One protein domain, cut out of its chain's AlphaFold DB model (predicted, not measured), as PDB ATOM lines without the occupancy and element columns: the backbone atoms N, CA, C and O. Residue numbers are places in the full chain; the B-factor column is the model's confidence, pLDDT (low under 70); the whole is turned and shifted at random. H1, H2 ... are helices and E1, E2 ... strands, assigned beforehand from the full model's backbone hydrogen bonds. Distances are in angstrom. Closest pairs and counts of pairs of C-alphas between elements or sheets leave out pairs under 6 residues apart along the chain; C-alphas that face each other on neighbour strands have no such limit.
ATOM      1  N   ASP A 230     -33.063  16.764  19.132       63.66
ATOM      2  CA  ASP A 230     -32.972  16.403  20.538       63.66
ATOM      3  C   ASP A 230     -31.983  17.350  21.212       63.66
ATOM      4  O   ASP A 230     -30.827  17.468  20.787       63.66
ATOM      5  N   GLU A 231     -32.447  18.022  22.260       62.91
ATOM      6  CA  GLU A 231     -31.562  18.684  23.208       62.91
ATOM      7  C   GLU A 231     -30.912  17.609  24.063       62.91
ATOM      8  O   GLU A 231     -31.586  16.829  24.744       62.91
ATOM      9  N   ARG A 232     -29.586  17.529  23.998       64.94
ATOM     10  CA  ARG A 232     -28.842  16.713  24.951       64.94
ATOM     11  C   ARG A 232     -28.607  17.513  26.228       64.94
ATOM     12  O   ARG A 232     -28.577  18.740  26.153       64.94
ATOM     13  N   PRO A 233     -28.423  16.833  27.377       58.56
ATOM     14  CA  PRO A 233     -28.176  17.504  28.646       58.56
ATOM     15  C   PRO A 233     -27.085  18.562  28.504       58.56
ATOM     16  O   PRO A 233     -26.037  18.292  27.907       58.56
ATOM     17  N   ASP A 234     -27.347  19.742  29.059       55.31
ATOM     18  CA  ASP A 234     -26.409  20.854  29.033       55.31
ATOM     19  C   ASP A 234     -25.058  20.482  29.657       55.31
ATOM     20  O   ASP A 234     -24.949  19.662  30.578       55.31
ATOM     21  N   GLY A 235     -24.011  21.140  29.164       57.69
ATOM     22  CA  GLY A 235     -22.664  21.033  29.702       57.69
ATOM     23  C   GLY A 235     -21.890  19.806  29.220       57.69
ATOM     24  O   GLY A 235     -22.093  19.268  28.132       57.69
ATOM     25  N   LEU A 236     -20.942  19.383  30.052       56.91
ATOM     26  CA  LEU A 236     -19.866  18.456  29.694       56.91
ATOM     27  C   LEU A 236     -20.354  17.069  29.232       56.91
ATOM     28  O   LEU A 236     -19.745  16.453  28.360       56.91
ATOM     29  N   ARG A 237     -21.507  16.610  29.744       60.72
ATOM     30  CA  ARG A 237     -22.136  15.344  29.326       60.72
ATOM     31  C   ARG A 237     -22.655  15.383  27.886       60.72
ATOM     32  O   ARG A 237     -22.718  14.341  27.241       60.72
ATOM     33  N   GLY A 238     -23.012  16.558  27.363       68.88
ATOM     34  CA  GLY A 238     -23.479  16.706  25.984       68.88
ATOM     35  C   GLY A 238     -22.371  16.467  24.955       68.88
ATOM     36  O   GLY A 238     -22.623  15.879  23.901       68.88
ATOM     37  N   VAL A 239     -21.136  16.862  25.282       73.00
ATOM     38  CA  VAL A 239     -19.962  16.750  24.400       73.00
ATOM     39  C   VAL A 239     -19.495  15.311  24.260       73.00
ATOM     40  O   VAL A 239     -19.259  14.864  23.140       73.00
ATOM     41  N   ALA A 240     -19.434  14.564  25.362       79.31
ATOM     42  CA  ALA A 240     -19.104  13.139  25.333       79.31
ATOM     43  C   ALA A 240     -20.059  12.331  24.438       79.31
ATOM     44  O   ALA A 240     -19.703  11.294  23.884       79.31
ATOM     45  N   LEU A 241     -21.281  12.835  24.255       81.25
ATOM     46  CA  LEU A 241     -22.298  12.221  23.414       81.25
ATOM     47  C   LEU A 241     -22.297  12.734  21.974       81.25
ATOM     48  O   LEU A 241     -23.023  12.160  21.160       81.25
ATOM     49  N   ALA A 242     -21.543  13.795  21.662       86.69
ATOM     50  CA  ALA A 242     -21.538  14.462  20.364       86.69
ATOM     51  C   ALA A 242     -21.303  13.484  19.204       86.69
ATOM     52  O   ALA A 242     -20.616  12.473  19.323       86.69
ATOM     53  N   ARG A 243     -21.887  13.774  18.048       89.69
ATOM     54  CA  ARG A 243     -21.801  12.955  16.840       89.69
ATOM     55  C   ARG A 243     -21.566  13.852  15.632       89.69
ATOM     56  O   ARG A 243     -21.944  15.022  15.666       89.69
ATOM     57  N   PRO A 244     -20.998  13.310  14.540       90.88
ATOM     58  CA  PRO A 244     -20.998  13.990  13.252       90.88
ATOM     59  C   PRO A 244     -22.384  14.549  12.908       90.88
ATOM     60  O   PRO A 244     -23.369  13.810  12.903       90.88
ATOM     61  N   GLY A 245     -22.446  15.843  12.599       88.00
ATOM     62  CA  GLY A 245     -23.667  16.581  12.286       88.00
ATOM     63  C   GLY A 245     -24.337  17.269  13.477       88.00
ATOM     64  O   GLY A 245     -25.234  18.073  13.244       88.00
ATOM     65  N   ASP A 246     -23.921  17.021  14.720       88.19
ATOM     66  CA  ASP A 246     -24.451  17.759  15.872       88.19
ATOM     67  C   ASP A 246     -23.973  19.221  15.857       88.19
ATOM     68  O   ASP A 246     -22.905  19.545  15.327       88.19
ATOM     69  N   ILE A 247     -24.760  20.117  16.456       86.31
ATOM     70  CA  ILE A 247     -24.398  21.524  16.659       86.31
ATOM     71  C   ILE A 247     -23.979  21.696  18.113       86.31
ATOM     72  O   ILE A 247     -24.749  21.371  19.019       86.31
ATOM     73  N   LEU A 248     -22.784  22.237  18.341       85.00
ATOM     74  CA  LEU A 248     -22.397  22.724  19.661       85.00
ATOM     75  C   LEU A 248     -22.719  24.213  19.719       85.00
ATOM     76  O   LEU A 248     -22.154  25.005  18.957       85.00
ATOM     77  N   HIS A 249     -23.627  24.578  20.615       80.38
ATOM     78  CA  HIS A 249     -23.910  25.971  20.909       80.38
ATOM     79  C   HIS A 249     -22.940  26.466  21.981       80.38
ATOM     80  O   HIS A 249     -22.859  25.914  23.077       80.38
ATOM     81  N   LEU A 250     -22.172  27.497  21.657       78.12
ATOM     82  CA  LEU A 250     -21.218  28.136  22.550       78.12
ATOM     83  C   LEU A 250     -21.837  29.438  23.058       78.12
ATOM     84  O   LEU A 250     -21.947  30.422  22.325       78.12
ATOM     85  N   ALA A 251     -22.276  29.432  24.316       66.00
ATOM     86  CA  ALA A 251     -22.909  30.587  24.938       66.00
ATOM     87  C   ALA A 251     -21.864  31.437  25.673       66.00
ATOM     88  O   ALA A 251     -21.075  30.932  26.471       66.00
ATOM     89  N   ARG A 252     -21.861  32.759  25.466       58.44
ATOM     90  CA  ARG A 252     -21.071  33.678  26.302       58.44
ATOM     91  C   ARG A 252     -21.806  33.915  27.620       58.44
ATOM     92  O   ARG A 252     -22.885  34.493  27.642       58.44
ATOM     93  N   LYS A 253     -21.224  33.475  28.737       46.44
ATOM     94  CA  LYS A 253     -21.800  33.731  30.064       46.44
ATOM     95  C   LYS A 253     -21.691  35.224  30.397       46.44
ATOM     96  O   LYS A 253     -20.581  35.746  30.453       46.44
ATOM     97  N   GLY A 254     -22.821  35.875  30.676       48.88
ATOM     98  CA  GLY A 254     -22.857  37.184  31.343       48.88
ATOM     99  C   GLY A 254     -22.791  38.426  30.451       48.88
ATOM    100  O   GLY A 254     -22.491  39.498  30.962       48.88
ATOM    101  N   THR A 255     -23.069  38.317  29.152       46.69
ATOM    102  CA  THR A 255     -23.356  39.492  28.317       46.69
ATOM    103  C   THR A 255     -24.792  39.391  27.822       46.69
ATOM    104  O   THR A 255     -25.117  38.400  27.178       46.69
ATOM    105  N   ASP A 256     -25.623  40.409  28.078       45.19
ATOM    106  CA  ASP A 256     -26.995  40.533  27.534       45.19
ATOM    107  C   ASP A 256     -27.039  40.475  25.994       45.19
ATOM    108  O   ASP A 256     -28.087  40.304  25.372       45.19
ATOM    109  N   GLU A 257     -25.879  40.580  25.350       46.34
ATOM    110  CA  GLU A 257     -25.707  40.241  23.952       46.34
ATOM    111  C   GLU A 257     -25.675  38.714  23.784       46.34
ATOM    112  O   GLU A 257     -24.621  38.084  23.922       46.34
ATOM    113  N   ASN A 258     -26.831  38.135  23.442       50.03
ATOM    114  CA  ASN A 258     -27.012  36.782  22.895       50.03
ATOM    115  C   ASN A 258     -26.221  36.599  21.583       50.03
ATOM    116  O   ASN A 258     -26.784  36.415  20.503       50.03
ATOM    117  N   ARG A 259     -24.891  36.681  21.636       57.03
ATOM    118  CA  ARG A 259     -24.024  36.297  20.524       57.03
ATOM    119  C   ARG A 259     -23.909  34.781  20.551       57.03
ATOM    120  O   ARG A 259     -22.964  34.229  21.106       57.03
ATOM    121  N   GLU A 260     -24.918  34.130  19.993       66.50
ATOM    122  CA  GLU A 260     -24.933  32.687  19.785       66.50
ATOM    123  C   GLU A 260     -23.806  32.321  18.813       66.50
ATOM    124  O   GLU A 260     -23.866  32.644  17.622       66.50
ATOM    125  N   HIS A 261     -22.749  31.678  19.311       79.19
ATOM    126  CA  HIS A 261     -21.716  31.111  18.453       79.19
ATOM    127  C   HIS A 261     -21.974  29.617  18.295       79.19
ATOM    128  O   HIS A 261     -22.011  28.873  19.267       79.19
ATOM    129  N   ASN A 262     -22.180  29.175  17.059       82.94
ATOM    130  CA  ASN A 262     -22.530  27.793  16.761       82.94
ATOM    131  C   ASN A 262     -21.442  27.147  15.908       82.94
ATOM    132  O   ASN A 262     -20.979  27.737  14.927       82.94
ATOM    133  N   VAL A 263     -21.077  25.915  16.252       88.56
ATOM    134  CA  VAL A 263     -20.151  25.095  15.463       88.56
ATOM    135  C   VAL A 263     -20.783  23.748  15.139       88.56
ATOM    136  O   VAL A 263     -21.621  23.251  15.889       88.56
ATOM    137  N   VAL A 264     -20.391  23.152  14.015       90.81
ATOM    138  CA  VAL A 264     -20.871  21.825  13.609       90.81
ATOM    139  C   VAL A 264     -19.799  20.796  13.914       90.81
ATOM    140  O   VAL A 264     -18.661  20.938  13.469       90.81
ATOM    141  N   VAL A 265     -20.153  19.736  14.631       92.56
ATOM    142  CA  VAL A 265     -19.267  18.591  14.836       92.56
ATOM    143  C   VAL A 265     -19.150  17.853  13.511       92.56
ATOM    144  O   VAL A 265     -20.122  17.294  13.012       92.56
ATOM    145  N   ARG A 266     -17.961  17.845  12.912       93.56
ATOM    146  CA  ARG A 266     -17.683  17.028  11.730       93.56
ATOM    147  C   ARG A 266     -17.368  15.606  12.142       93.56
ATOM    148  O   ARG A 266     -17.920  14.672  11.575       93.56
ATOM    149  N   GLN A 267     -16.492  15.451  13.124       93.88
ATOM    150  CA  GLN A 267     -16.004  14.151  13.549       93.88
ATOM    151  C   GLN A 267     -15.756  14.138  15.051       93.88
ATOM    152  O   GLN A 267     -15.373  15.153  15.626       93.88
ATOM    153  N   HIS A 268     -15.990  12.988  15.674       92.38
ATOM    154  CA  HIS A 268     -15.771  12.783  17.095       92.38
ATOM    155  C   HIS A 268     -15.179  11.394  17.325       92.38
ATOM    156  O   HIS A 268     -15.728  10.401  16.847       92.38
ATOM    157  N   GLU A 269     -14.068  11.343  18.050       92.25
ATOM    158  CA  GLU A 269     -13.451  10.112  18.537       92.25
ATOM    159  C   GLU A 269     -13.149  10.218  20.023       92.25
ATOM    160  O   GLU A 269     -12.885  11.301  20.542       92.25
ATOM    161  N   THR A 270     -13.124   9.070  20.689       91.44
ATOM    162  CA  THR A 270     -12.751   8.960  22.095       91.44
ATOM    163  C   THR A 270     -11.449   8.181  22.200       91.44
ATOM    164  O   THR A 270     -11.355   7.059  21.705       91.44
ATOM    165  N   LEU A 271     -10.450   8.775  22.846       89.75
ATOM    166  CA  LEU A 271      -9.215   8.109  23.238       89.75
ATOM    167  C   LEU A 271      -9.365   7.633  24.679       89.75
ATOM    168  O   LEU A 271      -9.524   8.448  25.588       89.75
ATOM    169  N   THR A 272      -9.313   6.322  24.889       88.25
ATOM    170  CA  THR A 272      -9.299   5.730  26.230       88.25
ATOM    171  C   THR A 272      -7.866   5.594  26.748       88.25
ATOM    172  O   THR A 272      -6.933   5.486  25.941       88.25
ATOM    173  N   PRO A 273      -7.667   5.516  28.076       79.12
ATOM    174  CA  PRO A 273      -6.393   5.093  28.646       79.12
ATOM    175  C   PRO A 273      -5.992   3.736  28.051       79.12
ATOM    176  O   PRO A 273      -6.698   2.744  28.217       79.12
ATOM    177  N   GLY A 274      -4.907   3.713  27.276       79.56
ATOM    178  CA  GLY A 274      -4.450   2.533  26.530       79.56
ATOM    179  C   GLY A 274      -4.455   2.684  25.005       79.56
ATOM    180  O   GLY A 274      -3.793   1.895  24.334       79.56
ATOM    181  N   ASP A 275      -5.119   3.701  24.438       84.44
ATOM    182  CA  ASP A 275      -4.955   4.023  23.012       84.44
ATOM    183  C   ASP A 275      -3.498   4.483  22.769       84.44
ATOM    184  O   ASP A 275      -3.015   5.375  23.466       84.44
ATOM    185  N   PRO A 276      -2.750   3.932  21.800       81.75
ATOM    186  CA  PRO A 276      -1.368   4.352  21.543       81.75
ATOM    187  C   PRO A 276      -1.239   5.849  21.183       81.75
ATOM    188  O   PRO A 276      -0.207   6.477  21.450       81.75
ATOM    189  N   ARG A 277      -2.296   6.467  20.640       82.12
ATOM    190  CA  ARG A 277      -2.364   7.914  20.375       82.12
ATOM    191  C   ARG A 277      -2.516   8.725  21.657       82.12
ATOM    192  O   ARG A 277      -2.091   9.879  21.677       82.12
ATOM    193  N   TRP A 278      -3.029   8.127  22.735       73.81
ATOM    194  CA  TRP A 278      -3.030   8.729  24.070       73.81
ATOM    195  C   TRP A 278      -1.610   9.079  24.503       73.81
ATOM    196  O   TRP A 278      -1.340  10.210  24.889       73.81
ATOM    197  N   GLY A 279      -0.664   8.149  24.352       68.19
ATOM    198  CA  GLY A 279       0.745   8.396  24.665       68.19
ATOM    199  C   GLY A 279       1.338   9.548  23.847       68.19
ATOM    200  O   GLY A 279       2.121  10.340  24.371       68.19
ATOM    201  N   SER A 280       0.915   9.699  22.587       72.31
ATOM    202  CA  SER A 280       1.350  10.790  21.704       72.31
ATOM    203  C   SER A 280       0.732  12.135  22.097       72.31
ATOM    204  O   SER A 280       1.446  13.137  22.159       72.31
ATOM    205  N   LEU A 281      -0.553  12.151  22.468       68.31
ATOM    206  CA  LEU A 281      -1.222  13.298  23.085       68.31
ATOM    207  C   LEU A 281      -0.482  13.735  24.356       68.31
ATOM    208  O   LEU A 281      -0.147  14.905  24.526       68.31
ATOM    209  N   VAL A 282      -0.197  12.772  25.230       63.38
ATOM    210  CA  VAL A 282       0.430  12.971  26.538       63.38
ATOM    211  C   VAL A 282       1.870  13.469  26.402       63.38
ATOM    212  O   VAL A 282       2.292  14.365  27.139       63.38
ATOM    213  N   SER A 283       2.621  12.916  25.450       63.03
ATOM    214  CA  SER A 283       4.015  13.289  25.179       63.03
ATOM    215  C   SER A 283       4.112  14.643  24.481       63.03
ATOM    216  O   SER A 283       4.963  15.460  24.829       63.03
ATOM    217  N   GLY A 284       3.200  14.923  23.545       63.84
ATOM    218  CA  GLY A 284       3.038  16.243  22.943       63.84
ATOM    219  C   GLY A 284       2.696  17.287  24.002       63.84
ATOM    220  O   GLY A 284       3.328  18.334  24.053       63.84
ATOM    221  N   ALA A 285       1.793  16.962  24.928       60.12
ATOM    222  CA  ALA A 285       1.374  17.838  26.019       60.12
ATOM    223  C   ALA A 285       2.516  18.263  26.960       60.12
ATOM    224  O   ALA A 285       2.448  19.341  27.541       60.12
ATOM    225  N   ALA A 286       3.594  17.480  27.082       55.81
ATOM    226  CA  ALA A 286       4.783  17.901  27.831       55.81
ATOM    227  C   ALA A 286       5.492  19.098  27.174       55.81
ATOM    228  O   ALA A 286       6.021  19.957  27.873       55.81
ATOM    229  N   LYS A 287       5.442  19.189  25.839       59.22
ATOM    230  CA  LYS A 287       5.932  20.344  25.068       59.22
ATOM    231  C   LYS A 287       4.967  21.534  25.111       59.22
ATOM    232  O   LYS A 287       5.350  22.636  24.744       59.22
ATOM    233  N   LEU A 288       3.735  21.317  25.575       56.06
ATOM    234  CA  LEU A 288       2.637  22.289  25.584       56.06
ATOM    235  C   LEU A 288       2.486  23.011  26.941       56.06
ATOM    236  O   LEU A 288       1.463  23.639  27.212       56.06
ATOM    237  N   GLY A 289       3.499  22.921  27.810       59.06
ATOM    238  CA  GLY A 289       3.560  23.645  29.081       59.06
ATOM    239  C   GLY A 289       2.507  23.219  30.112       59.06
ATOM    240  O   GLY A 289       1.975  22.107  30.082       59.06
ATOM    241  N   GLY A 290       2.208  24.114  31.063       59.09
ATOM    242  CA  GLY A 290       1.282  23.843  32.175       59.09
ATOM    243  C   GLY A 290      -0.133  23.464  31.727       59.09
ATOM    244  O   GLY A 290      -0.811  22.690  32.400       59.09
ATOM    245  N   GLY A 291      -0.551  23.925  30.546       63.88
ATOM    246  CA  GLY A 291      -1.850  23.574  29.992       63.88
ATOM    247  C   GLY A 291      -1.952  22.116  29.533       63.88
ATOM    248  O   GLY A 291      -2.937  21.426  29.797       63.88
ATOM    249  N   GLY A 292      -0.878  21.575  28.961       68.88
ATOM    250  CA  GLY A 292      -0.812  20.150  28.660       68.88
ATOM    251  C   GLY A 292      -0.947  19.271  29.910       68.88
ATOM    252  O   GLY A 292      -1.495  18.178  29.837       68.88
ATOM    253  N   ALA A 293      -0.492  19.723  31.086       72.25
ATOM    254  CA  ALA A 293      -0.672  18.978  32.336       72.25
ATOM    255  C   ALA A 293      -2.146  18.876  32.766       72.25
ATOM    256  O   ALA A 293      -2.572  17.804  33.184       72.25
ATOM    257  N   GLN A 294      -2.944  19.935  32.594       75.06
ATOM    258  CA  GLN A 294      -4.376  19.910  32.924       75.06
ATOM    259  C   GLN A 294      -5.178  19.006  31.981       75.06
ATOM    260  O   GLN A 294      -6.025  18.241  32.439       75.06
ATOM    261  N   LEU A 295      -4.876  19.023  30.677       77.06
ATOM    262  CA  LEU A 295      -5.515  18.110  29.719       77.06
ATOM    263  C   LEU A 295      -5.148  16.636  29.969       77.06
ATOM    264  O   LEU A 295      -5.845  15.746  29.500       77.06
ATOM    265  N   ARG A 296      -4.073  16.370  30.716       76.31
ATOM    266  CA  ARG A 296      -3.624  15.025  31.105       76.31
ATOM    267  C   ARG A 296      -4.068  14.596  32.500       76.31
ATOM    268  O   ARG A 296      -3.753  13.484  32.902       76.31
ATOM    269  N   ALA A 297      -4.698  15.477  33.269       80.12
ATOM    270  CA  ALA A 297      -5.024  15.157  34.646       80.12
ATOM    271  C   ALA A 297      -6.147  14.105  34.701       80.12
ATOM    272  O   ALA A 297      -7.220  14.294  34.128       80.12
ATOM    273  N   GLY A 298      -5.883  13.013  35.422       83.12
ATOM    274  CA  GLY A 298      -6.800  11.888  35.599       83.12
ATOM    275  C   GLY A 298      -6.727  10.825  34.498       83.12
ATOM    276  O   GLY A 298      -6.108  11.021  33.455       83.12
ATOM    277  N   ASP A 299      -7.398   9.702  34.755       82.00
ATOM    278  CA  ASP A 299      -7.383   8.495  33.912       82.00
ATOM    279  C   ASP A 299      -8.661   8.355  33.063       82.00
ATOM    280  O   ASP A 299      -9.074   7.258  32.698       82.00
ATOM    281  N   GLY A 300      -9.354   9.458  32.797       86.12
ATOM    282  CA  GLY A 300     -10.580   9.474  32.005       86.12
ATOM    283  C   GLY A 300     -10.314   9.518  30.506       86.12
ATOM    284  O   GLY A 300      -9.200   9.813  30.067       86.12
ATOM    285  N   PRO A 301     -11.345   9.251  29.690       89.06
ATOM    286  CA  PRO A 301     -11.235   9.392  28.250       89.06
ATOM    287  C   PRO A 301     -11.013  10.854  27.825       89.06
ATOM    288  O   PRO A 301     -11.464  11.800  28.479       89.06
ATOM    289  N   VAL A 302     -10.351  11.029  26.678       89.38
ATOM    290  CA  VAL A 302     -10.242  12.317  25.977       89.38
ATOM    291  C   VAL A 302     -11.000  12.238  24.666       89.38
ATOM    292  O   VAL A 302     -10.755  11.376  23.825       89.38
ATOM    293  N   HIS A 303     -11.901  13.187  24.479       90.81
ATOM    294  CA  HIS A 303     -12.691  13.368  23.279       90.81
ATOM    295  C   HIS A 303     -11.947  14.270  22.307       90.81
ATOM    296  O   HIS A 303     -11.582  15.394  22.650       90.81
ATOM    297  N   LEU A 304     -11.741  13.783  21.090       92.00
ATOM    298  CA  LEU A 304     -11.219  14.540  19.963       92.00
ATOM    299  C   LEU A 304     -12.403  14.914  19.081       92.00
ATOM    300  O   LEU A 304     -13.007  14.048  18.449       92.00
ATOM    301  N   LEU A 305     -12.730  16.199  19.031       91.75
ATOM    302  CA  LEU A 305     -13.816  16.728  18.218       91.75
ATOM    303  C   LEU A 305     -13.232  17.572  17.094       91.75
ATOM    304  O   LEU A 305     -12.698  18.646  17.340       91.75
ATOM    305  N   GLU A 306     -13.352  17.131  15.848       92.88
ATOM    306  CA  GLU A 306     -13.156  18.049  14.731       92.88
ATOM    307  C   GLU A 306     -14.455  18.794  14.485       92.88
ATOM    308  O   GLU A 306     -15.477  18.206  14.122       92.88
ATOM    309  N   VAL A 307     -14.399  20.101  14.685       91.19
ATOM    310  CA  VAL A 307     -15.524  20.998  14.474       91.19
ATOM    311  C   VAL A 307     -15.263  21.864  13.257       91.19
ATOM    312  O   VAL A 307     -14.134  22.293  13.006       91.19
ATOM    313  N   VAL A 308     -16.319  22.146  12.504       90.06
ATOM    314  CA  VAL A 308     -16.307  23.203  11.501       90.06
ATOM    315  C   VAL A 308     -16.957  24.427  12.105       90.06
ATOM    316  O   VAL A 308     -18.093  24.387  12.582       90.06
ATOM    317  N   GLN A 309     -16.228  25.527  12.058       85.62
ATOM    318  CA  GLN A 309     -16.690  26.805  12.554       85.62
ATOM    319  C   GLN A 309     -16.498  27.881  11.501       85.62
ATOM    320  O   GLN A 309     -15.591  27.810  10.668       85.62
ATOM    321  N   CYS A 310     -17.334  28.907  11.578       81.44
ATOM    322  CA  CYS A 310     -17.130  30.141  10.849       81.44
ATOM    323  C   CYS A 310     -17.030  31.269  11.871       81.44
ATOM    324  O   CYS A 310     -17.984  31.539  12.595       81.44
ATOM    325  N   GLY A 311     -15.860  31.886  11.970       75.81
ATOM    326  CA  GLY A 311     -15.593  32.913  12.967       75.81
ATOM    327  C   GLY A 311     -14.352  33.710  12.606       75.81
ATOM    328  O   GLY A 311     -13.448  33.184  11.957       75.81
ATOM    329  N   GLY A 312     -14.308  34.953  13.059       66.19
ATOM    330  CA  GLY A 312     -13.176  35.853  12.901       66.19
ATOM    331  C   GLY A 312     -13.401  37.125  13.716       66.19
ATOM    332  O   GLY A 312     -14.537  37.565  13.892       66.19
ATOM    333  N   GLY A 313     -12.320  37.688  14.248       62.44
ATOM    334  CA  GLY A 313     -12.292  39.043  14.794       62.44
ATOM    335  C   GLY A 313     -12.093  40.128  13.721       62.44
ATOM    336  O   GLY A 313     -11.896  39.812  12.547       62.44
ATOM    337  N   PRO A 314     -12.093  41.415  14.116       58.41
ATOM    338  CA  PRO A 314     -11.895  42.552  13.210       58.41
ATOM    339  C   PRO A 314     -10.609  42.463  12.383       58.41
ATOM    340  O   PRO A 314     -10.621  42.766  11.192       58.41
ATOM    341  N   ASP A 315      -9.527  41.956  12.974       59.69
ATOM    342  CA  ASP A 315      -8.227  41.773  12.307       59.69
ATOM    343  C   ASP A 315      -8.065  40.385  11.693       59.69
ATOM    344  O   ASP A 315      -7.122  40.100  10.958       59.69
ATOM    345  N   ASP A 316      -9.030  39.512  11.943       67.50
ATOM    346  CA  ASP A 316      -8.963  38.133  11.541       67.50
ATOM    347  C   ASP A 316      -9.582  37.961  10.159       67.50
ATOM    348  O   ASP A 316     -10.730  38.323   9.909       67.50
ATOM    349  N   ILE A 317      -8.810  37.411   9.231       66.56
ATOM    350  CA  ILE A 317      -9.339  36.988   7.936       66.56
ATOM    351  C   ILE A 317      -9.905  35.569   8.001       66.56
ATOM    352  O   ILE A 317     -10.264  35.017   6.963       66.56
ATOM    353  N   ARG A 318      -9.948  34.926   9.177       70.94
ATOM    354  CA  ARG A 318     -10.483  33.571   9.335       70.94
ATOM    355  C   ARG A 318     -11.954  33.518   8.905       70.94
ATOM    356  O   ARG A 318     -12.734  34.434   9.116       70.94
ATOM    357  N   GLY A 319     -12.277  32.452   8.182       83.69
ATOM    358  CA  GLY A 319     -13.594  32.176   7.621       83.69
ATOM    359  C   GLY A 319     -14.087  30.826   8.111       83.69
ATOM    360  O   GLY A 319     -13.842  30.455   9.263       83.69
ATOM    361  N   VAL A 320     -14.715  30.062   7.220       86.94
ATOM    362  CA  VAL A 320     -14.994  28.643   7.478       86.94
ATOM    363  C   VAL A 320     -13.674  27.885   7.653       86.94
ATOM    364  O   VAL A 320     -12.792  27.937   6.788       86.94
ATOM    365  N   ARG A 321     -13.518  27.185   8.778       86.38
ATOM    366  CA  ARG A 321     -12.339  26.364   9.068       86.38
ATOM    367  C   ARG A 321     -12.678  25.167   9.940       86.38
ATOM    368  O   ARG A 321     -13.654  25.183  10.687       86.38
ATOM    369  N   ARG A 322     -11.803  24.169   9.869       89.88
ATOM    370  CA  ARG A 322     -11.785  23.024  10.774       89.88
ATOM    371  C   ARG A 322     -10.849  23.316  11.930       89.88
ATOM    372  O   ARG A 322      -9.725  23.758  11.704       89.88
ATOM    373  N   GLU A 323     -11.304  23.033  13.136       88.81
ATOM    374  CA  GLU A 323     -10.463  22.995  14.327       88.81
ATOM    375  C   GLU A 323     -10.599  21.629  14.984       88.81
ATOM    376  O   GLU A 323     -11.673  21.030  14.961       88.81
ATOM    377  N   LEU A 324      -9.502  21.132  15.551       89.88
ATOM    378  CA  LEU A 324      -9.524  19.930  16.369       89.88
ATOM    379  C   LEU A 324      -9.558  20.349  17.831       89.88
ATOM    380  O   LEU A 324      -8.586  20.898  18.340       89.88
ATOM    381  N   TRP A 325     -10.676  20.106  18.491       90.62
ATOM    382  CA  TRP A 325     -10.860  20.340  19.912       90.62
ATOM    383  C   TRP A 325     -10.640  19.063  20.702       90.62
ATOM    384  O   TRP A 325     -10.854  17.954  20.211       90.62
ATOM    385  N   LEU A 326     -10.196  19.247  21.936       89.62
ATOM    386  CA  LEU A 326      -9.887  18.193  22.875       89.62
ATOM    387  C   LEU A 326     -10.613  18.474  24.174       89.62
ATOM    388  O   LEU A 326     -10.569  19.600  24.673       89.62
ATOM    389  N   TYR A 327     -11.245  17.442  24.715       89.12
ATOM    390  CA  TYR A 327     -11.934  17.504  25.992       89.12
ATOM    391  C   TYR A 327     -11.586  16.285  26.843       89.12
ATOM    392  O   TYR A 327     -11.814  15.161  26.410       89.12
ATOM    393  N   ASN A 328     -11.029  16.497  28.036       88.38
ATOM    394  CA  ASN A 328     -10.763  15.428  29.002       88.38
ATOM    395  C   ASN A 328     -11.917  15.344  30.014       88.38
ATOM    396  O   ASN A 328     -12.182  16.320  30.721       88.38
ATOM    397  N   GLU A 329     -12.575  14.185  30.117       87.56
ATOM    398  CA  GLU A 329     -13.695  14.001  31.053       87.56
ATOM    399  C   GLU A 329     -13.277  14.090  32.527       87.56
ATOM    400  O   GLU A 329     -14.018  14.644  33.338       87.56
ATOM    401  N   SER A 330     -12.099  13.573  32.886       88.19
ATOM    402  CA  SER A 330     -11.624  13.556  34.274       88.19
ATOM    403  C   SER A 330     -11.266  14.935  34.795       88.19
ATOM    404  O   SER A 330     -11.629  15.274  35.920       88.19
ATOM    405  N   SER A 331     -10.541  15.729  34.008       85.69
ATOM    406  CA  SER A 331     -10.116  17.059  34.447       85.69
ATOM    407  C   SER A 331     -11.099  18.164  34.081       85.69
ATOM    408  O   SER A 331     -10.975  19.285  34.571       85.69
ATOM    409  N   GLY A 332     -12.051  17.881  33.190       84.12
ATOM    410  CA  GLY A 332     -12.911  18.897  32.596       84.12
ATOM    411  C   GLY A 332     -12.165  19.859  31.662       84.12
ATOM    412  O   GLY A 332     -12.744  20.856  31.230       84.12
ATOM    413  N   ALA A 333     -10.884  19.601  31.375       84.75
ATOM    414  CA  ALA A 333     -10.040  20.508  30.616       84.75
ATOM    415  C   ALA A 333     -10.379  20.481  29.127       84.75
ATOM    416  O   ALA A 333     -10.690  19.439  28.547       84.75
ATOM    417  N   TRP A 334     -10.244  21.650  28.510       85.88
ATOM    418  CA  TRP A 334     -10.525  21.881  27.106       85.88
ATOM    419  C   TRP A 334      -9.324  22.492  26.400       85.88
ATOM    420  O   TRP A 334      -8.644  23.354  26.957       85.88
ATOM    421  N   GLY A 335      -9.113  22.116  25.144       85.88
ATOM    422  CA  GLY A 335      -8.156  22.796  24.282       85.88
ATOM    423  C   GLY A 335      -8.457  22.631  22.800       85.88
ATOM    424  O   GLY A 335      -9.326  21.855  22.413       85.88
ATOM    425  N   ALA A 336      -7.731  23.366  21.968       86.38
ATOM    426  CA  ALA A 336      -7.716  23.215  20.522       86.38
ATOM    427  C   ALA A 336      -6.292  22.978  20.033       86.38
ATOM    428  O   ALA A 336      -5.373  23.693  20.426       86.38
ATOM    429  N   LEU A 337      -6.125  21.978  19.174       83.50
ATOM    430  CA  LEU A 337      -4.868  21.679  18.510       83.50
ATOM    431  C   LEU A 337      -4.857  22.342  17.132       83.50
ATOM    432  O   LEU A 337      -5.659  21.997  16.256       83.50
ATOM    433  N   ASP A 338      -3.913  23.251  16.923       78.56
ATOM    434  CA  ASP A 338      -3.577  23.729  15.590       78.56
ATOM    435  C   ASP A 338      -2.911  22.582  14.821       78.56
ATOM    436  O   ASP A 338      -1.886  22.033  15.223       78.56
ATOM    437  N   ARG A 339      -3.505  22.163  13.703       74.50
ATOM    438  CA  ARG A 339      -2.987  21.022  12.936       74.50
ATOM    439  C   ARG A 339      -1.726  21.337  12.141       74.50
ATOM    440  O   ARG A 339      -1.045  20.386  11.752       74.50
ATOM    441  N   VAL A 340      -1.452  22.610  11.881       72.62
ATOM    442  CA  VAL A 340      -0.284  23.080  11.139       72.62
ATOM    443  C   VAL A 340       0.887  23.245  12.096       72.62
ATOM    444  O   VAL A 340       1.915  22.603  11.900       72.62
ATOM    445  N   THR A 341       0.721  24.040  13.156       73.00
ATOM    446  CA  THR A 341       1.797  24.304  14.127       73.00
ATOM    447  C   THR A 341       1.952  23.184  15.153       73.00
ATOM    448  O   THR A 341       2.987  23.086  15.805       73.00
ATOM    449  N   LYS A 342       0.945  22.305  15.275       72.50
ATOM    450  CA  LYS A 342       0.839  21.273  16.322       72.50
ATOM    451  C   LYS A 342       0.799  21.867  17.735       72.50
ATOM    452  O   LYS A 342       1.050  21.156  18.708       72.50
ATOM    453  N   GLU A 343       0.457  23.147  17.857       73.06
ATOM    454  CA  GLU A 343       0.316  23.828  19.139       73.06
ATOM    455  C   GLU A 343      -1.076  23.593  19.726       73.06
ATOM    456  O   GLU A 343      -2.096  23.727  19.049       73.06
ATOM    457  N   LEU A 344      -1.118  23.242  21.009       77.25
ATOM    458  CA  LEU A 344      -2.343  23.135  21.791       77.25
ATOM    459  C   LEU A 344      -2.583  24.445  22.535       77.25
ATOM    460  O   LEU A 344      -1.796  24.831  23.398       77.25
ATOM    461  N   THR A 345      -3.719  25.069  22.263       79.25
ATOM    462  CA  THR A 345      -4.231  26.186  23.054       79.25
ATOM    463  C   THR A 345      -5.251  25.653  24.046       79.25
ATOM    464  O   THR A 345      -6.240  25.049  23.634       79.25
ATOM    465  N   LEU A 346      -5.036  25.855  25.346       78.44
ATOM    466  CA  LEU A 346      -6.065  25.557  26.337       78.44
ATOM    467  C   LEU A 346      -7.141  26.628  26.365       78.44
ATOM    468  O   LEU A 346      -6.877  27.809  26.147       78.44
ATOM    469  N   PHE A 347      -8.333  26.212  26.768       75.81
ATOM    470  CA  PHE A 347      -9.409  27.130  27.056       75.81
ATOM    471  C   PHE A 347      -9.725  27.170  28.549       75.81
ATOM    472  O   PHE A 347     -10.054  26.154  29.155       75.81
ATOM    473  N   ALA A 348      -9.688  28.366  29.141       67.75
ATOM    474  CA  ALA A 348      -9.888  28.545  30.579       67.75
ATOM    475  C   ALA A 348     -11.307  28.186  31.068       67.75
ATOM    476  O   ALA A 348     -11.499  27.920  32.251       67.75
ATOM    477  N   ARG A 349     -12.317  28.231  30.185       65.00
ATOM    478  CA  ARG A 349     -13.743  28.088  30.545       65.00
ATOM    479  C   ARG A 349     -14.542  27.147  29.633       65.00
ATOM    480  O   ARG A 349     -15.756  27.067  29.785       65.00
ATOM    481  N   GLY A 350     -13.873  26.445  28.717       68.81
ATOM    482  CA  GLY A 350     -14.493  25.720  27.599       68.81
ATOM    483  C   GLY A 350     -14.148  26.352  26.243       68.81
ATOM    484  O   GLY A 350     -13.490  27.391  26.226       68.81
ATOM    485  N   PRO A 351     -14.525  25.736  25.109       67.56
ATOM    486  CA  PRO A 351     -14.123  26.143  23.765       67.56
ATOM    487  C   PRO A 351     -14.234  27.646  23.522       67.56
ATOM    488  O   PRO A 351     -15.291  28.235  23.733       67.56
ATOM    489  N   GLN A 352     -13.132  28.262  23.083       62.31
ATOM    490  CA  GLN A 352     -13.047  29.710  22.840       62.31
ATOM    491  C   GLN A 352     -13.451  30.581  24.043       62.31
ATOM    492  O   GLN A 352     -14.009  31.658  23.875       62.31
ATOM    493  N   GLU A 353     -13.173  30.118  25.265       63.31
ATOM    494  CA  GLU A 353     -13.517  30.798  26.526       63.31
ATOM    495  C   GLU A 353     -15.023  30.877  26.832       63.31
ATOM    496  O   GLU A 353     -15.440  31.530  27.795       63.31
ATOM    497  N   HIS A 354     -15.841  30.151  26.070       60.44
ATOM    498  CA  HIS A 354     -17.260  29.982  26.332       60.44
ATOM    499  C   HIS A 354     -17.493  28.696  27.138       60.44
ATOM    500  O   HIS A 354     -16.918  27.659  26.794       60.44
ATOM    501  N   PRO A 355     -18.347  28.700  28.184       60.69
ATOM    502  CA  PRO A 355     -18.884  27.443  28.691       60.69
ATOM    503  C   PRO A 355     -19.538  26.695  27.529       60.69
ATOM    504  O   PRO A 355     -20.285  27.289  26.748       60.69
ATOM    505  N   THR A 356     -19.254  25.399  27.397       58.66
ATOM    506  CA  THR A 356     -19.965  24.578  26.416       58.66
ATOM    507  C   THR A 356     -21.445  24.620  26.741       58.66
ATOM    508  O   THR A 356     -21.852  24.177  27.819       58.66
ATOM    509  N   GLY A 357     -22.223  25.193  25.829       58.75
ATOM    510  CA  GLY A 357     -23.670  25.199  25.909       58.75
ATOM    511  C   GLY A 357     -24.255  23.871  25.441       58.75
ATOM    512  O   GLY A 357     -23.584  22.838  25.391       58.75
ATOM    513  N   THR A 358     -25.539  23.913  25.123       66.81
ATOM    514  CA  THR A 358     -26.345  22.770  24.701       66.81
ATOM    515  C   THR A 358     -25.802  22.134  23.419       66.81
ATOM    516  O   THR A 358     -25.392  22.823  22.478       66.81
ATOM    517  N   VAL A 359     -25.833  20.800  23.362       74.56
ATOM    518  CA  VAL A 359     -25.585  20.047  22.127       74.56
ATOM    519  C   VAL A 359     -26.921  19.735  21.471       74.56
ATOM    520  O   VAL A 359     -27.756  19.042  22.056       74.56
ATOM    521  N   PHE A 360     -27.106  20.218  20.246       75.12
ATOM    522  CA  PHE A 360     -28.306  19.964  19.455       75.12
ATOM    523  C   PHE A 360     -28.033  18.856  18.444       75.12
ATOM    524  O   PHE A 360     -27.214  19.015  17.534       75.12
ATOM    525  N   ALA A 361     -28.745  17.740  18.585       75.19
ATOM    526  CA  ALA A 361     -28.619  16.598  17.688       75.19
ATOM    527  C   ALA A 361     -29.757  16.582  16.657       75.19
ATOM    528  O   ALA A 361     -30.919  16.540  17.068       75.19
ATOM    529  N   PRO A 362     -29.478  16.596  15.340       68.62
ATOM    530  CA  PRO A 362     -30.528  16.486  14.336       68.62
ATOM    531  C   PRO A 362     -31.264  15.143  14.468       68.62
ATOM    532  O   PRO A 362     -30.658  14.071  14.375       68.62
ATOM    533  N   ARG A 363     -32.589  15.183  14.662       68.94
ATOM    534  CA  ARG A 363     -33.430  13.980  14.654       68.94
ATOM    535  C   ARG A 363     -33.482  13.426  13.242       68.94
ATOM    536  O   ARG A 363     -33.905  14.109  12.307       68.94
TER     537      ARG A 363
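AT A GLANCE: This is residues 230 to 363 of the 367 residues of an uncharacterized protein of Proteobacteria bacterium (UniProt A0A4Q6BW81). One strongly twisted and curled sheet of seven strands makes the core, an open trough whose two edge strands, E6 and E7, stay apart so that it does not close into a barrel. The two helices H2 and H3 make a corner at the E6 side, with H3 packing on E6 and E5, while the short H1 packs beside E7 at the other side. The printed part has 134 residues, with three named helices and seven named strands in the order H1 E1 E2 H2 H3 E3 E4 E5 E6 E7. The sheet runs E6 E5 E4 E3 E2 E1 E7, antiparallel throughout, and the class is mixed, helices and strands. The whole is compact, with a radius of gyration of the C-alphas of 14.6 A and spans of 39 by 37 by 26 A.

IN THESE COORDINATES: The longest strand by residues is E2, residues 261 to 271, 26.6 A from first to last C-alpha; it bends by 71 degrees at residue 266. E3 is residues 302 to 310, 24.4 A long, and E4 is residues 320 to 328, 25.6 A long. E5 is residues 334 to 337 and E6 residues 344 to 347. E1 is residues 247 to 250, and E7, residues 356 to 362, is 18.0 A long. The helices are H1, residues 236 to 240, H2, residues 276 to 287, and H3, residues 289 to 295; H2 is 17.9 A long and H3 10.6 A. H1 begins with C-alpha 236 at (-19.866, 18.456, 29.694), H2 begins with C-alpha 276 at (-1.368, 4.352, 21.543), and E7 ends with C-alpha 362 at (-30.528, 16.486, 14.336).

HOW THE PARTS SIT: E3, E4, E5 and E6 form a meander, each strand the antiparallel neighbour of the one before. Between E4 and E3, N 305 and O 325 are 2.8 A apart, within hydrogen-bond range; between E5 and E4 the same holds for N 335 and O 326, 2.9 A, and between E6 and E5 for N 345 and O 336, 2.8 A. E2 is staggered: it pairs with E3 over residues 264 to 271, as at N 269 and O 304, 2.9 A, and with E1 over residues 261 to 264, as at N 248 and O 263, 2.9 A. E1 and E7 are antiparallel at 161 degrees between their directions, with N 247 and O 360 2.9 A apart. H3 is on the sheet at a height of 8.6 A, only just over E6 and E5, with 3 of its C-alphas on each; it runs slantwise to the strands, at 46 degrees to E5 on the local plane, and its closest C-alphas to E6 are those of Gly 291 and Leu 346, 5.9 A. H2 only grazes the sheet, with residues 277 to 287. H2 and H3 touch only at the corner by their link, H2 with residues 282 to 286 alone; the closest C-alphas are those of Ala 285 and Gly 292, 4.1 A, and they run opposite ways at a shallow tilt of 34.9 degrees, only just short of steep. H1 is on the sheet at a height of 4.9 A, beside the strands and over none of them; the closest C-alphas of H1 and E7 are those of Gly 238 and Val 359, 5.5 A. H1 is apart from H2 and H3. The O i to N i+4 pairs within range are 6 of 8 in H2, 2 of 3 in H3 and 0 of 1 in H1, which has 1 of 2 O i to N i+3 pairs within range.

THE WHOLE: The two C-alphas farthest apart are those of Asp 256 and Pro 276, 44.7 A, while the first and last printed C-alphas are 6.4 A apart. Residues 230 to 231 pair antiparallel with residues 360 to 361 of E7. The printed part has no cut, and none of its links between named elements is long. The mean pLDDT of the printed part is 75.0, and 51 residues are under 70, among them residues 251 to 260, 281 to 292 and 348 to 358.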